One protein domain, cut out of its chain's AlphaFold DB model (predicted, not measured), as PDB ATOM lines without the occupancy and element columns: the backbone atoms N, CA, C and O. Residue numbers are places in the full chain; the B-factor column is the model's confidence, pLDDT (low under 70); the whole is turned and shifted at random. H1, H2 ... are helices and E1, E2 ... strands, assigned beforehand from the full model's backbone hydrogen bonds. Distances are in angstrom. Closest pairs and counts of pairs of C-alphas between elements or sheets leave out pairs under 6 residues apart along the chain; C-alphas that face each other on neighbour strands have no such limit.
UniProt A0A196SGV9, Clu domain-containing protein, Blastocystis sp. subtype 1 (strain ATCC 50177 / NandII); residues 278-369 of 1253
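This is residues 278 to 369 of the 1253 residues of the protein "Clu domain-containing protein" of Blastocystis sp. subtype 1 (strain ATCC 50177 / NandII) (UniProt A0A196SGV9). A compact cluster of helices set at large angles to one another: the long H5 forms one side, H3 and H4 meet crosswise on the opposite side, H2 lies near the first residues of H5, and H1 near its last third. A tiny sheet, E1 beside E2, fills the place between the end of H3 and the last part of H5. The 92 printed residues hold five named helices and two named strands, in the order H1 E1 H2 H3 E2 H4 H5; the two strands are antiparallel, and the class is mostly helix. The whole is compact, with a radius of gyration of the C-alphas of 12.2 A and spans of 31 by 31 by 22 A.

Begin at the sheet: E1 is residues 293 to 295, 7.0 A long, with C-alpha 293 at (99.826, 107.264, 228.667), and E2 is residues 329 to 331, 6.4 A long. H3, residues 318 to 328, runs 15.0 A and ends just before E2. H4 is residues 335 to 345, 15.2 A. Find C-alpha 354 at (104.571, 93.069, 242.428); from there H5, residues 354 to 369, runs 22.6 A to C-alpha 369 at (104.322, 115.058, 237.290). H2 is residues 304 to 311, 10.2 A, and H1 is residues 278 to 284, 10.1 A.

In the antiparallel pair E1 and E2, look at N 294 and O 330, 2.8 A apart, and N 330 and O 294, also 2.8 A. The closest C-alphas of E1 and H5 are those of Arg 294 and Ala 368, 6.4 A apart. H3 touches H4, about perpendicular at 74 degrees, closest at the C-alphas of Leu 322 and Ala 338, 5.6 A. H2 touches H3 at a steep tilt of 61 degrees, opposite ways, with the C-alphas of Leu 310 and Val 324 closest at 6.2 A. H5 only just touches H2, with 3 pairs of C-alphas within 8 A, through its residues 354 to 358 alone; the closest C-alphas are those of Ala 311 and Leu 354, 7.7 A. H5 also only just touches H1, with 3 such pairs, through residues 363 to 367 alone; Leu 284 and Gly 363 are closest, their C-alphas 5.9 A apart. H4 and H5 are close but not clearly touching, with the C-alphas of Leu 345 and Ala 356 closest at 6.2 A. H3 and H5 are apart. Every O i to N i+4 pair is within hydrogen-bond range in H1, H2, H3 and H4, and 11 of 12 are in H5.

The C-alphas farthest apart are those of Gln 279 and Gln 312, 33.2 A. Residues 315 to 316 pair antiparallel with residues 352 to 353, outside the named strands. The printed part has no cut, and no link is long. The mean pLDDT of the printed part is 74.7; 22 residues are under 70, among them 278 to 285 and 287 to 292.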
ATOM      1  N   ARG A 278     118.369 108.735 229.606       61.06
ATOM      2  CA  ARG A 278     119.628 108.750 230.376       61.06
ATOM      3  C   ARG A 278     119.475 109.552 231.667       61.06
ATOM      4  O   ARG A 278     119.883 109.081 232.729       61.06
ATOM      5  N   GLN A 279     118.826 110.711 231.598       57.66
ATOM      6  CA  GLN A 279     118.532 111.562 232.749       57.66
ATOM      7  C   GLN A 279     117.484 110.937 233.680       57.66
ATOM      8  O   GLN A 279     117.641 111.017 234.901       57.66
ATOM      9  N   SER A 280     116.458 110.251 233.159       60.28
ATOM     10  CA  SER A 280     115.487 109.528 233.995       60.28
ATOM     11  C   SER A 280     116.134 108.348 234.735       60.28
ATOM     12  O   SER A 280     115.962 108.228 235.951       60.28
ATOM     13  N   ARG A 281     117.013 107.575 234.077       64.19
ATOM     14  CA  ARG A 281     117.838 106.544 234.741       64.19
ATOM     15  C   ARG A 281     118.738 107.125 235.836       64.19
ATOM     16  O   ARG A 281     118.795 106.561 236.924       64.19
ATOM     17  N   GLN A 282     119.406 108.253 235.588       58.53
ATOM     18  CA  GLN A 282     120.296 108.890 236.572       58.53
ATOM     19  C   GLN A 282     119.557 109.522 237.767       58.53
ATOM     20  O   GLN A 282     120.113 109.569 238.864       58.53
ATOM     21  N   SER A 283     118.324 110.008 237.581       58.75
ATOM     22  CA  SER A 283     117.570 110.746 238.613       58.75
ATOM     23  C   SER A 283     116.519 109.918 239.363       58.75
ATOM     24  O   SER A 283     116.234 110.204 240.527       58.75
ATOM     25  N   LEU A 284     115.944 108.895 238.720       61.38
ATOM     26  CA  LEU A 284     114.849 108.073 239.251       61.38
ATOM     27  C   LEU A 284     115.156 106.565 239.265       61.38
ATOM     28  O   LEU A 284     114.379 105.810 239.844       61.38
ATOM     29  N   GLY A 285     116.269 106.127 238.665       58.31
ATOM     30  CA  GLY A 285     116.701 104.722 238.641       58.31
ATOM     31  C   GLY A 285     116.012 103.837 237.595       58.31
ATOM     32  O   GLY A 285     116.316 102.650 237.538       58.31
ATOM     33  N   TYR A 286     115.122 104.398 236.770       70.19
ATOM     34  CA  TYR A 286     114.309 103.680 235.780       70.19
ATOM     35  C   TYR A 286     114.234 104.437 234.448       70.19
ATOM     36  O   TYR A 286     114.422 105.652 234.395       70.19
ATOM     37  N   SER A 287     113.967 103.707 233.368       67.81
ATOM     38  CA  SER A 287     114.124 104.137 231.979       67.81
ATOM     39  C   SER A 287     112.864 104.769 231.375       67.81
ATOM     40  O   SER A 287     112.295 104.237 230.420       67.81
ATOM     41  N   PHE A 288     112.438 105.922 231.890       67.19
ATOM     42  CA  PHE A 288     111.271 106.639 231.362       67.19
ATOM     43  C   PHE A 288     111.595 107.471 230.112       67.19
ATOM     44  O   PHE A 288     112.613 108.165 230.073       67.19
ATOM     45  N   SER A 289     110.679 107.448 229.142       59.19
ATOM     46  CA  SER A 289     110.560 108.400 228.030       59.19
ATOM     47  C   SER A 289     109.192 109.087 228.083       59.19
ATOM     48  O   SER A 289     108.297 108.635 228.810       59.19
ATOM     49  N   VAL A 290     108.979 110.126 227.266       52.81
ATOM     50  CA  VAL A 290     107.619 110.614 226.979       52.81
ATOM     51  C   VAL A 290     106.770 109.414 226.550       52.81
ATOM     52  O   VAL A 290     107.150 108.661 225.656       52.81
ATOM     53  N   SER A 291     105.689 109.175 227.290       54.62
ATOM     54  CA  SER A 291     104.848 107.983 227.181       54.62
ATOM     55  C   SER A 291     103.450 108.398 226.736       54.62
ATOM     56  O   SER A 291     102.905 109.363 227.277       54.62
ATOM     57  N   ASP A 292     102.839 107.637 225.825       60.66
ATOM     58  CA  ASP A 292     101.494 107.894 225.263       60.66
ATOM     59  C   ASP A 292     100.348 107.717 226.281       60.66
ATOM     60  O   ASP A 292      99.161 107.800 225.956       60.66
ATOM     61  N   PHE A 293     100.709 107.447 227.533       71.38
ATOM     62  CA  PHE A 293      99.826 107.264 228.667       71.38
ATOM     63  C   PHE A 293     100.411 107.943 229.915       71.38
ATOM     64  O   PHE A 293     101.626 107.977 230.120       71.38
ATOM     65  N   ARG A 294      99.543 108.474 230.780       76.06
ATOM     66  CA  ARG A 294      99.898 109.092 232.070       76.06
ATOM     67  C   ARG A 294      99.106 108.438 233.210       76.06
ATOM     68  O   ARG A 294      98.015 107.930 232.965       76.06
ATOM     69  N   PRO A 295      99.610 108.425 234.456       82.44
ATOM     70  CA  PRO A 295      98.878 107.850 235.582       82.44
ATOM     71  C   PRO A 295      97.579 108.626 235.849       82.44
ATOM     72  O   PRO A 295      97.587 109.856 235.926       82.44
ATOM     73  N   LYS A 296      96.466 107.909 236.039       82.44
ATOM     74  CA  LYS A 296      95.195 108.499 236.489       82.44
ATOM     75  C   LYS A 296      95.367 109.071 237.893       82.44
ATOM     76  O   LYS A 296      95.919 108.405 238.768       82.44
ATOM     77  N   LYS A 297      94.772 110.238 238.165       74.56
ATOM     78  CA  LYS A 297      94.837 110.909 239.485       74.56
ATOM     79  C   LYS A 297      94.385 110.036 240.664       74.56
ATOM     80  O   LYS A 297      94.875 110.193 241.776       74.56
ATOM     81  N   ALA A 298      93.475 109.089 240.424       73.12
ATOM     82  CA  ALA A 298      93.026 108.118 241.426       73.12
ATOM     83  C   ALA A 298      94.127 107.133 241.880       73.12
ATOM     84  O   ALA A 298      94.040 106.583 242.976       73.12
ATOM     85  N   TYR A 299      95.165 106.931 241.061       77.94
ATOM     86  CA  TYR A 299      96.223 105.937 241.252       77.94
ATOM     87  C   TYR A 299      97.631 106.554 241.388       77.94
ATOM     88  O   TYR A 299      98.633 105.842 241.341       77.94
ATOM     89  N   GLU A 300      97.741 107.864 241.634       74.50
ATOM     90  CA  GLU A 300      99.023 108.510 241.975       74.50
ATOM     91  C   GLU A 300      99.598 108.002 243.314       74.50
ATOM     92  O   GLU A 300     100.811 107.934 243.487       74.50
ATOM     93  N   ASN A 301      98.732 107.607 244.258       71.12
ATOM     94  CA  ASN A 301      99.102 107.134 245.598       71.12
ATOM     95  C   ASN A 301      98.475 105.757 245.904       71.12
ATOM     96  O   ASN A 301      97.673 105.614 246.830       71.12
ATOM     97  N   VAL A 302      98.805 104.732 245.108       77.00
ATOM     98  CA  VAL A 302      98.236 103.380 245.277       77.00
ATOM     99  C   VAL A 302      98.695 102.740 246.592       77.00
ATOM    100  O   VAL A 302      99.889 102.564 246.835       77.00
ATOM    101  N   SER A 303      97.741 102.336 247.437       74.00
ATOM    102  CA  SER A 303      98.039 101.500 248.608       74.00
ATOM    103  C   SER A 303      98.394 100.074 248.181       74.00
ATOM    104  O   SER A 303      97.865  99.566 247.195       74.00
ATOM    105  N   GLU A 304      99.243  99.376 248.937       70.50
ATOM    106  CA  GLU A 304      99.632  98.003 248.580       70.50
ATOM    107  C   GLU A 304      98.438  97.034 248.541       70.50
ATOM    108  O   GLU A 304      98.388  96.147 247.696       70.50
ATOM    109  N   SER A 305      97.432  97.248 249.394       71.88
ATOM    110  CA  SER A 305      96.150  96.536 249.357       71.88
ATOM    111  C   SER A 305      95.378  96.748 248.049       71.88
ATOM    112  O   SER A 305      94.780  95.803 247.541       71.88
ATOM    113  N   GLU A 306      95.416  97.956 247.482       76.31
ATOM    114  CA  GLU A 306      94.735  98.275 246.221       76.31
ATOM    115  C   GLU A 306      95.518  97.732 245.017       76.31
ATOM    116  O   GLU A 306      94.934  97.125 244.122       76.31
ATOM    117  N   LEU A 307      96.854  97.830 245.046       74.75
ATOM    118  CA  LEU A 307      97.728  97.247 244.023       74.75
ATOM    119  C   LEU A 307      97.588  95.714 243.978       74.75
ATOM    120  O   LEU A 307      97.459  95.141 242.900       74.75
ATOM    121  N   ARG A 308      97.525  95.050 245.144       75.81
ATOM    122  CA  ARG A 308      97.227  93.608 245.262       75.81
ATOM    123  C   ARG A 308      95.819  93.261 244.750       75.81
ATOM    124  O   ARG A 308      95.648  92.181 244.189       75.81
ATOM    125  N   ARG A 309      94.824  94.153 244.893       80.38
ATOM    126  CA  ARG A 309      93.459  93.952 244.356       80.38
ATOM    127  C   ARG A 309      93.425  94.006 242.826       80.38
ATOM    128  O   ARG A 309      92.742  93.188 242.221       80.38
ATOM    129  N   LEU A 310      94.152  94.949 242.223       77.31
ATOM    130  CA  LEU A 310      94.248  95.104 240.766       77.31
ATOM    131  C   LEU A 310      95.088  93.985 240.131       77.31
ATOM    132  O   LEU A 310      94.662  93.370 239.160       77.31
ATOM    133  N   ALA A 311      96.247  93.669 240.715       76.31
ATOM    134  CA  ALA A 311      97.161  92.644 240.209       76.31
ATOM    135  C   ALA A 311      96.650  91.202 240.376       76.31
ATOM    136  O   ALA A 311      97.012  90.331 239.588       76.31
ATOM    137  N   GLN A 312      95.885  90.924 241.442       74.19
ATOM    138  CA  GLN A 312      95.395  89.598 241.873       74.19
ATOM    139  C   GLN A 312      96.479  88.525 242.154       74.19
ATOM    140  O   GLN A 312      96.185  87.490 242.751       74.19
ATOM    141  N   LYS A 313      97.735  88.768 241.761       78.25
ATOM    142  CA  LYS A 313      98.902  87.879 241.826       78.25
ATOM    143  C   LYS A 313     100.110  88.649 242.370       78.25
ATOM    144  O   LYS A 313     100.248  89.843 242.121       78.25
ATOM    145  N   GLU A 314     101.036  87.962 243.041       76.56
ATOM    146  CA  GLU A 314     102.326  88.554 243.462       76.56
ATOM    147  C   GLU A 314     103.404  88.517 242.356       76.56
ATOM    148  O   GLU A 314     104.428  89.196 242.457       76.56
ATOM    149  N   LEU A 315     103.159  87.753 241.285       81.50
ATOM    150  CA  LEU A 315     103.963  87.706 240.063       81.50
ATOM    151  C   LEU A 315     103.066  88.030 238.863       81.50
ATOM    152  O   LEU A 315     102.125  87.288 238.576       81.50
ATOM    153  N   LEU A 316     103.375  89.121 238.168       80.69
ATOM    154  CA  LEU A 316     102.680  89.590 236.973       80.69
ATOM    155  C   LEU A 316     103.350  89.024 235.715       80.69
ATOM    156  O   LEU A 316     104.574  89.090 235.572       80.69
ATOM    157  N   SER A 317     102.551  88.497 234.787       81.88
ATOM    158  CA  SER A 317     102.976  88.325 233.392       81.88
ATOM    159  C   SER A 317     102.847  89.650 232.626       81.88
ATOM    160  O   SER A 317     102.172  90.567 233.088       81.88
ATOM    161  N   ASN A 318     103.421  89.740 231.423       78.56
ATOM    162  CA  ASN A 318     103.260  90.904 230.536       78.56
ATOM    163  C   ASN A 318     101.770  91.220 230.244       78.56
ATOM    164  O   ASN A 318     101.375  92.379 230.172       78.56
ATOM    165  N   PHE A 319     100.912  90.193 230.164       78.75
ATOM    166  CA  PHE A 319      99.463  90.359 229.983       78.75
ATOM    167  C   PHE A 319      98.765  90.893 231.247       78.75
ATOM    168  O   PHE A 319      97.930  91.792 231.159       78.75
ATOM    169  N   ASP A 320      99.140  90.390 232.430       80.69
ATOM    170  CA  ASP A 320      98.632  90.920 233.706       80.69
ATOM    171  C   ASP A 320      99.068  92.382 233.906       80.69
ATOM    172  O   ASP A 320      98.280  93.225 234.329       80.69
ATOM    173  N   LEU A 321     100.317  92.697 233.549       81.81
ATOM    174  CA  LEU A 321     100.886  94.041 233.607       81.81
ATOM    175  C   LEU A 321     100.164  95.009 232.656       81.81
ATOM    176  O   LEU A 321      99.840  96.122 233.063       81.81
ATOM    177  N   LEU A 322      99.864  94.581 231.424       81.62
ATOM    178  CA  LEU A 322      99.091  95.365 230.455       81.62
ATOM    179  C   LEU A 322      97.698  95.723 231.002       81.62
ATOM    180  O   LEU A 322      97.279  96.873 230.882       81.62
ATOM    181  N   HIS A 323      97.008  94.773 231.646       81.88
ATOM    182  CA  HIS A 323      95.705  95.016 232.273       81.88
ATOM    183  C   HIS A 323      95.804  95.992 233.458       81.88
ATOM    184  O   HIS A 323      94.988  96.904 233.586       81.88
ATOM    185  N   VAL A 324      96.799  95.827 234.335       84.31
ATOM    186  CA  VAL A 324      97.000  96.731 235.481       84.31
ATOM    187  C   VAL A 324      97.318  98.154 235.003       84.31
ATOM    188  O   VAL A 324      96.754  99.116 235.523       84.31
ATOM    189  N   LEU A 325      98.161  98.302 233.976       83.06
ATOM    190  CA  LEU A 325      98.496  99.601 233.390       83.06
ATOM    191  C   LEU A 325      97.307 100.252 232.668       83.06
ATOM    192  O   LEU A 325      97.097 101.449 232.839       83.06
ATOM    193  N   SER A 326      96.502  99.508 231.900       81.25
ATOM    194  CA  SER A 326      95.336 100.082 231.205       81.25
ATOM    195  C   SER A 326      94.265 100.592 232.179       81.25
ATOM    196  O   SER A 326      93.636 101.628 231.944       81.25
ATOM    197  N   GLU A 327      94.101  99.931 233.327       81.75
ATOM    198  CA  GLU A 327      93.194 100.399 234.372       81.75
ATOM    199  C   GLU A 327      93.777 101.594 235.151       81.75
ATOM    200  O   GLU A 327      93.039 102.538 235.449       81.75
ATOM    201  N   MET A 328      95.095 101.620 235.395       83.31
ATOM    202  CA  MET A 328      95.775 102.665 236.178       83.31
ATOM    203  C   MET A 328      96.203 103.926 235.398       83.31
ATOM    204  O   MET A 328      96.449 104.962 236.024       83.31
ATOM    205  N   CYS A 329      96.240 103.891 234.063       83.44
ATOM    206  CA  CYS A 329      96.668 105.009 233.208       83.44
ATOM    207  C   CYS A 329      95.542 105.571 232.324       83.44
ATOM    208  O   CYS A 329      94.654 104.835 231.899       83.44
ATOM    209  N   ASP A 330      95.606 106.864 232.006       73.62
ATOM    210  CA  ASP A 330      94.876 107.506 230.907       73.62
ATOM    211  C   ASP A 330      95.771 107.525 229.657       73.62
ATOM    212  O   ASP A 330      96.957 107.833 229.770       73.62
ATOM    213  N   GLY A 331      95.219 107.230 228.477       69.75
ATOM    214  CA  GLY A 331      95.966 107.102 227.213       69.75
ATOM    215  C   GLY A 331      96.158 105.648 226.756       69.75
ATOM    216  O   GLY A 331      95.776 104.704 227.451       69.75
ATOM    217  N   SER A 332      96.709 105.452 225.558       64.25
ATOM    218  CA  SER A 332      96.821 104.133 224.919       64.25
ATOM    219  C   SER A 332      98.068 103.375 225.383       64.25
ATOM    220  O   SER A 332      99.155 103.539 224.829       64.25
ATOM    221  N   VAL A 333      97.914 102.500 226.380       73.25
ATOM    222  CA  VAL A 333      98.990 101.595 226.817       73.25
ATOM    223  C   VAL A 333      99.240 100.529 225.744       73.25
ATOM    224  O   VAL A 333      98.460  99.590 225.590       73.25
ATOM    225  N   THR A 334     100.334 100.662 224.994       72.69
ATOM    226  CA  THR A 334     100.701  99.709 223.936       72.69
ATOM    227  C   THR A 334     101.369  98.446 224.493       72.69
ATOM    228  O   THR A 334     102.054  98.470 225.519       72.69
ATOM    229  N   VAL A 335     101.250  97.329 223.765       68.56
ATOM    230  CA  VAL A 335     101.961  96.076 224.094       68.56
ATOM    231  C   VAL A 335     103.483  96.278 224.069       68.56
ATOM    232  O   VAL A 335     104.194  95.693 224.888       68.56
ATOM    233  N   ARG A 336     103.996  97.164 223.200       66.94
ATOM    234  CA  ARG A 336     105.419  97.548 223.145       66.94
ATOM    235  C   ARG A 336     105.876  98.201 224.456       66.94
ATOM    236  O   ARG A 336     106.921  97.821 224.983       66.94
ATOM    237  N   ALA A 337     105.068  99.098 225.030       68.06
ATOM    238  CA  ALA A 337     105.350  99.713 226.327       68.06
ATOM    239  C   ALA A 337     105.333  98.691 227.478       68.06
ATOM    240  O   ALA A 337     106.314  98.589 228.214       68.06
ATOM    241  N   ALA A 338     104.278  97.871 227.596       73.88
ATOM    242  CA  ALA A 338     104.195  96.831 228.631       73.88
ATOM    243  C   ALA A 338     105.350  95.810 228.542       73.88
ATOM    244  O   ALA A 338     105.913  95.401 229.560       73.88
ATOM    245  N   THR A 339     105.783  95.471 227.323       75.38
ATOM    246  CA  THR A 339     106.928  94.576 227.086       75.38
ATOM    247  C   THR A 339     108.258  95.217 227.493       75.38
ATOM    248  O   THR A 339     109.106  94.531 228.060       75.38
ATOM    249  N   SER A 340     108.438  96.525 227.272       77.44
ATOM    250  CA  SER A 340     109.616  97.267 227.748       77.44
ATOM    251  C   SER A 340     109.710  97.246 229.280       77.44
ATOM    252  O   SER A 340     110.732  96.852 229.841       77.44
ATOM    253  N   ILE A 341     108.597  97.544 229.961       79.50
ATOM    254  CA  ILE A 341     108.493  97.520 231.429       79.50
ATOM    255  C   ILE A 341     108.706  96.094 231.967       79.50
ATOM    256  O   ILE A 341     109.382  95.898 232.977       79.50
ATOM    257  N   THR A 342     108.203  95.075 231.263       79.75
ATOM    258  CA  THR A 342     108.474  93.666 231.588       79.75
ATOM    259  C   THR A 342     109.969  93.352 231.488       79.75
ATOM    260  O   THR A 342     110.523  92.788 232.429       79.75
ATOM    261  N   LYS A 343     110.654  93.756 230.405       79.88
ATOM    262  CA  LYS A 343     112.109  93.559 230.249       79.88
ATOM    263  C   LYS A 343     112.923  94.274 231.340       79.88
ATOM    264  O   LYS A 343     113.942  93.730 231.757       79.88
ATOM    265  N   GLU A 344     112.474  95.436 231.823       79.00
ATOM    266  CA  GLU A 344     113.133  96.209 232.894       79.00
ATOM    267  C   GLU A 344     112.922  95.615 234.306       79.00
ATOM    268  O   GLU A 344     113.799  95.747 235.158       79.00
ATOM    269  N   LEU A 345     111.787  94.948 234.569       78.94
ATOM    270  CA  LEU A 345     111.380  94.523 235.923       78.94
ATOM    271  C   LEU A 345     111.274  93.003 236.145       78.94
ATOM    272  O   LEU A 345     110.945  92.562 237.251       78.94
ATOM    273  N   GLN A 346     111.495  92.185 235.115       81.31
ATOM    274  CA  GLN A 346     111.387  90.727 235.213       81.31
ATOM    275  C   GLN A 346     112.445  90.102 236.136       81.31
ATOM    276  O   GLN A 346     113.611  90.492 236.167       81.31
ATOM    277  N   ASN A 347     112.040  89.058 236.859       76.25
ATOM    278  CA  ASN A 347     112.954  88.178 237.583       76.25
ATOM    279  C   ASN A 347     113.540  87.082 236.665       76.25
ATOM    280  O   ASN A 347     113.202  86.977 235.487       76.25
ATOM    281  N   THR A 348     114.365  86.192 237.227       70.25
ATOM    282  CA  THR A 348     115.003  85.050 236.532       70.25
ATOM    283  C   THR A 348     114.037  83.993 235.963       70.25
ATOM    284  O   THR A 348     114.484  82.959 235.473       70.25
ATOM    285  N   ARG A 349     112.718  84.219 236.026       65.75
ATOM    286  CA  ARG A 349     111.664  83.396 235.411       65.75
ATOM    287  C   ARG A 349     110.804  84.174 234.401       65.75
ATOM    288  O   ARG A 349     109.739  83.687 234.037       65.75
ATOM    289  N   GLY A 350     111.216  85.376 233.984       70.94
ATOM    290  CA  GLY A 350     110.483  86.196 233.005       70.94
ATOM    291  C   GLY A 350     109.182  86.821 233.532       70.94
ATOM    292  O   GLY A 350     108.328  87.219 232.747       70.94
ATOM    293  N   MET A 351     109.006  86.884 234.857       76.00
ATOM    294  CA  MET A 351     107.800  87.408 235.516       76.00
ATOM    295  C   MET A 351     108.152  88.628 236.370       76.00
ATOM    296  O   MET A 351     109.187  88.629 237.038       76.00
ATOM    297  N   VAL A 352     107.288  89.641 236.399       83.88
ATOM    298  CA  VAL A 352     107.507  90.883 237.160       83.88
ATOM    299  C   VAL A 352     107.007  90.717 238.604       83.88
ATOM    300  O   VAL A 352     105.819  90.452 238.803       83.88
ATOM    301  N   PRO A 353     107.858  90.871 239.639       86.81
ATOM    302  CA  PRO A 353     107.409  90.889 241.030       86.81
ATOM    303  C   PRO A 353     106.569  92.132 241.340       86.81
ATOM    304  O   PRO A 353     106.937  93.245 240.956       86.81
ATOM    305  N   LEU A 354     105.481  91.966 242.097       82.19
ATOM    306  CA  LEU A 354     104.571  93.069 242.428       82.19
ATOM    307  C   LEU A 354     105.272  94.233 243.158       82.19
ATOM    308  O   LEU A 354     104.972  95.394 242.886       82.19
ATOM    309  N   ASP A 355     106.255  93.945 244.017       79.56
ATOM    310  CA  ASP A 355     107.058  94.967 244.703       79.56
ATOM    311  C   ASP A 355     107.998  95.739 243.759       79.56
ATOM    312  O   ASP A 355     108.212  96.938 243.948       79.56
ATOM    313  N   ALA A 356     108.520  95.088 242.712       81.44
ATOM    314  CA  ALA A 356     109.336  95.750 241.692       81.44
ATOM    315  C   ALA A 356     108.476  96.694 240.838       81.44
ATOM    316  O   ALA A 356     108.857  97.843 240.613       81.44
ATOM    317  N   PHE A 357     107.271  96.255 240.453       86.75
ATOM    318  CA  PHE A 357     106.292  97.114 239.781       86.75
ATOM    319  C   PHE A 357     105.848  98.295 240.657       86.75
ATOM    320  O   PHE A 357     105.786  99.426 240.185       86.75
ATOM    321  N   LYS A 358     105.615  98.070 241.955       83.44
ATOM    322  CA  LYS A 358     105.277  99.119 242.932       83.44
ATOM    323  C   LYS A 358     106.380 100.182 243.058       83.44
ATOM    324  O   LYS A 358     106.069 101.370 243.153       83.44
ATOM    325  N   ALA A 359     107.651  99.774 243.042       80.75
ATOM    326  CA  ALA A 359     108.794 100.691 243.057       80.75
ATOM    327  C   ALA A 359     108.907 101.497 241.749       80.75
ATOM    328  O   ALA A 359     109.045 102.721 241.793       80.75
ATOM    329  N   TRP A 360     108.761 100.829 240.600       87.25
ATOM    330  CA  TRP A 360     108.754 101.454 239.274       87.25
ATOM    331  C   TRP A 360     107.609 102.465 239.109       87.25
ATOM    332  O   TRP A 360     107.843 103.601 238.697       87.25
ATOM    333  N   TRP A 361     106.387 102.117 239.532       87.12
ATOM    334  CA  TRP A 361     105.215 103.004 239.487       87.12
ATOM    335  C   TRP A 361     105.431 104.293 240.294       87.12
ATOM    336  O   TRP A 361     105.096 105.386 239.838       87.12
ATOM    337  N   ALA A 362     106.069 104.196 241.465       80.81
ATOM    338  CA  ALA A 362     106.431 105.359 242.276       80.81
ATOM    339  C   ALA A 362     107.525 106.244 241.634       80.81
ATOM    340  O   ALA A 362     107.651 107.417 241.998       80.81
ATOM    341  N   GLY A 363     108.308 105.711 240.689       78.75
ATOM    342  CA  GLY A 363     109.165 106.486 239.788       78.75
ATOM    343  C   GLY A 363     108.366 107.136 238.654       78.75
ATOM    344  O   GLY A 363     108.489 108.339 238.429       78.75
ATOM    345  N   PHE A 364     107.484 106.370 238.005       82.19
ATOM    346  CA  PHE A 364     106.669 106.815 236.871       82.19
ATOM    347  C   PHE A 364     105.759 107.999 237.229       82.19
ATOM    348  O   PHE A 364     105.729 108.996 236.509       82.19
ATOM    349  N   VAL A 365     105.093 107.960 238.391       79.88
ATOM    350  CA  VAL A 365     104.256 109.073 238.885       79.88
ATOM    351  C   VAL A 365     105.077 110.350 239.133       79.88
ATOM    352  O   VAL A 365     104.598 111.454 238.861       79.88
ATOM    353  N   LYS A 366     106.335 110.235 239.586       76.12
ATOM    354  CA  LYS A 366     107.238 111.391 239.747       76.12
ATOM    355  C   LYS A 366     107.667 111.966 238.398       76.12
ATOM    356  O   LYS A 366     107.606 113.174 238.215       76.12
ATOM    357  N   TYR A 367     108.030 111.112 237.442       75.19
ATOM    358  CA  TYR A 367     108.386 111.537 236.086       75.19
ATOM    359  C   TYR A 367     107.207 112.244 235.385       75.19
ATOM    360  O   TYR A 367     107.332 113.378 234.914       75.19
ATOM    361  N   ALA A 368     106.019 111.630 235.414       69.25
ATOM    362  CA  ALA A 368     104.811 112.149 234.774       69.25
ATOM    363  C   ALA A 368     104.293 113.472 235.373       69.25
ATOM    364  O   ALA A 368     103.605 114.221 234.672       69.25
ATOM    365  N   SER A 369     104.633 113.778 236.632       64.75
ATOM    366  CA  SER A 369     104.322 115.058 237.290       64.75
ATOM    367  C   SER A 369     105.381 116.149 237.066       64.75
ATOM    368  O   SER A 369     105.077 117.324 237.263       64.75
TER     369      SER A 369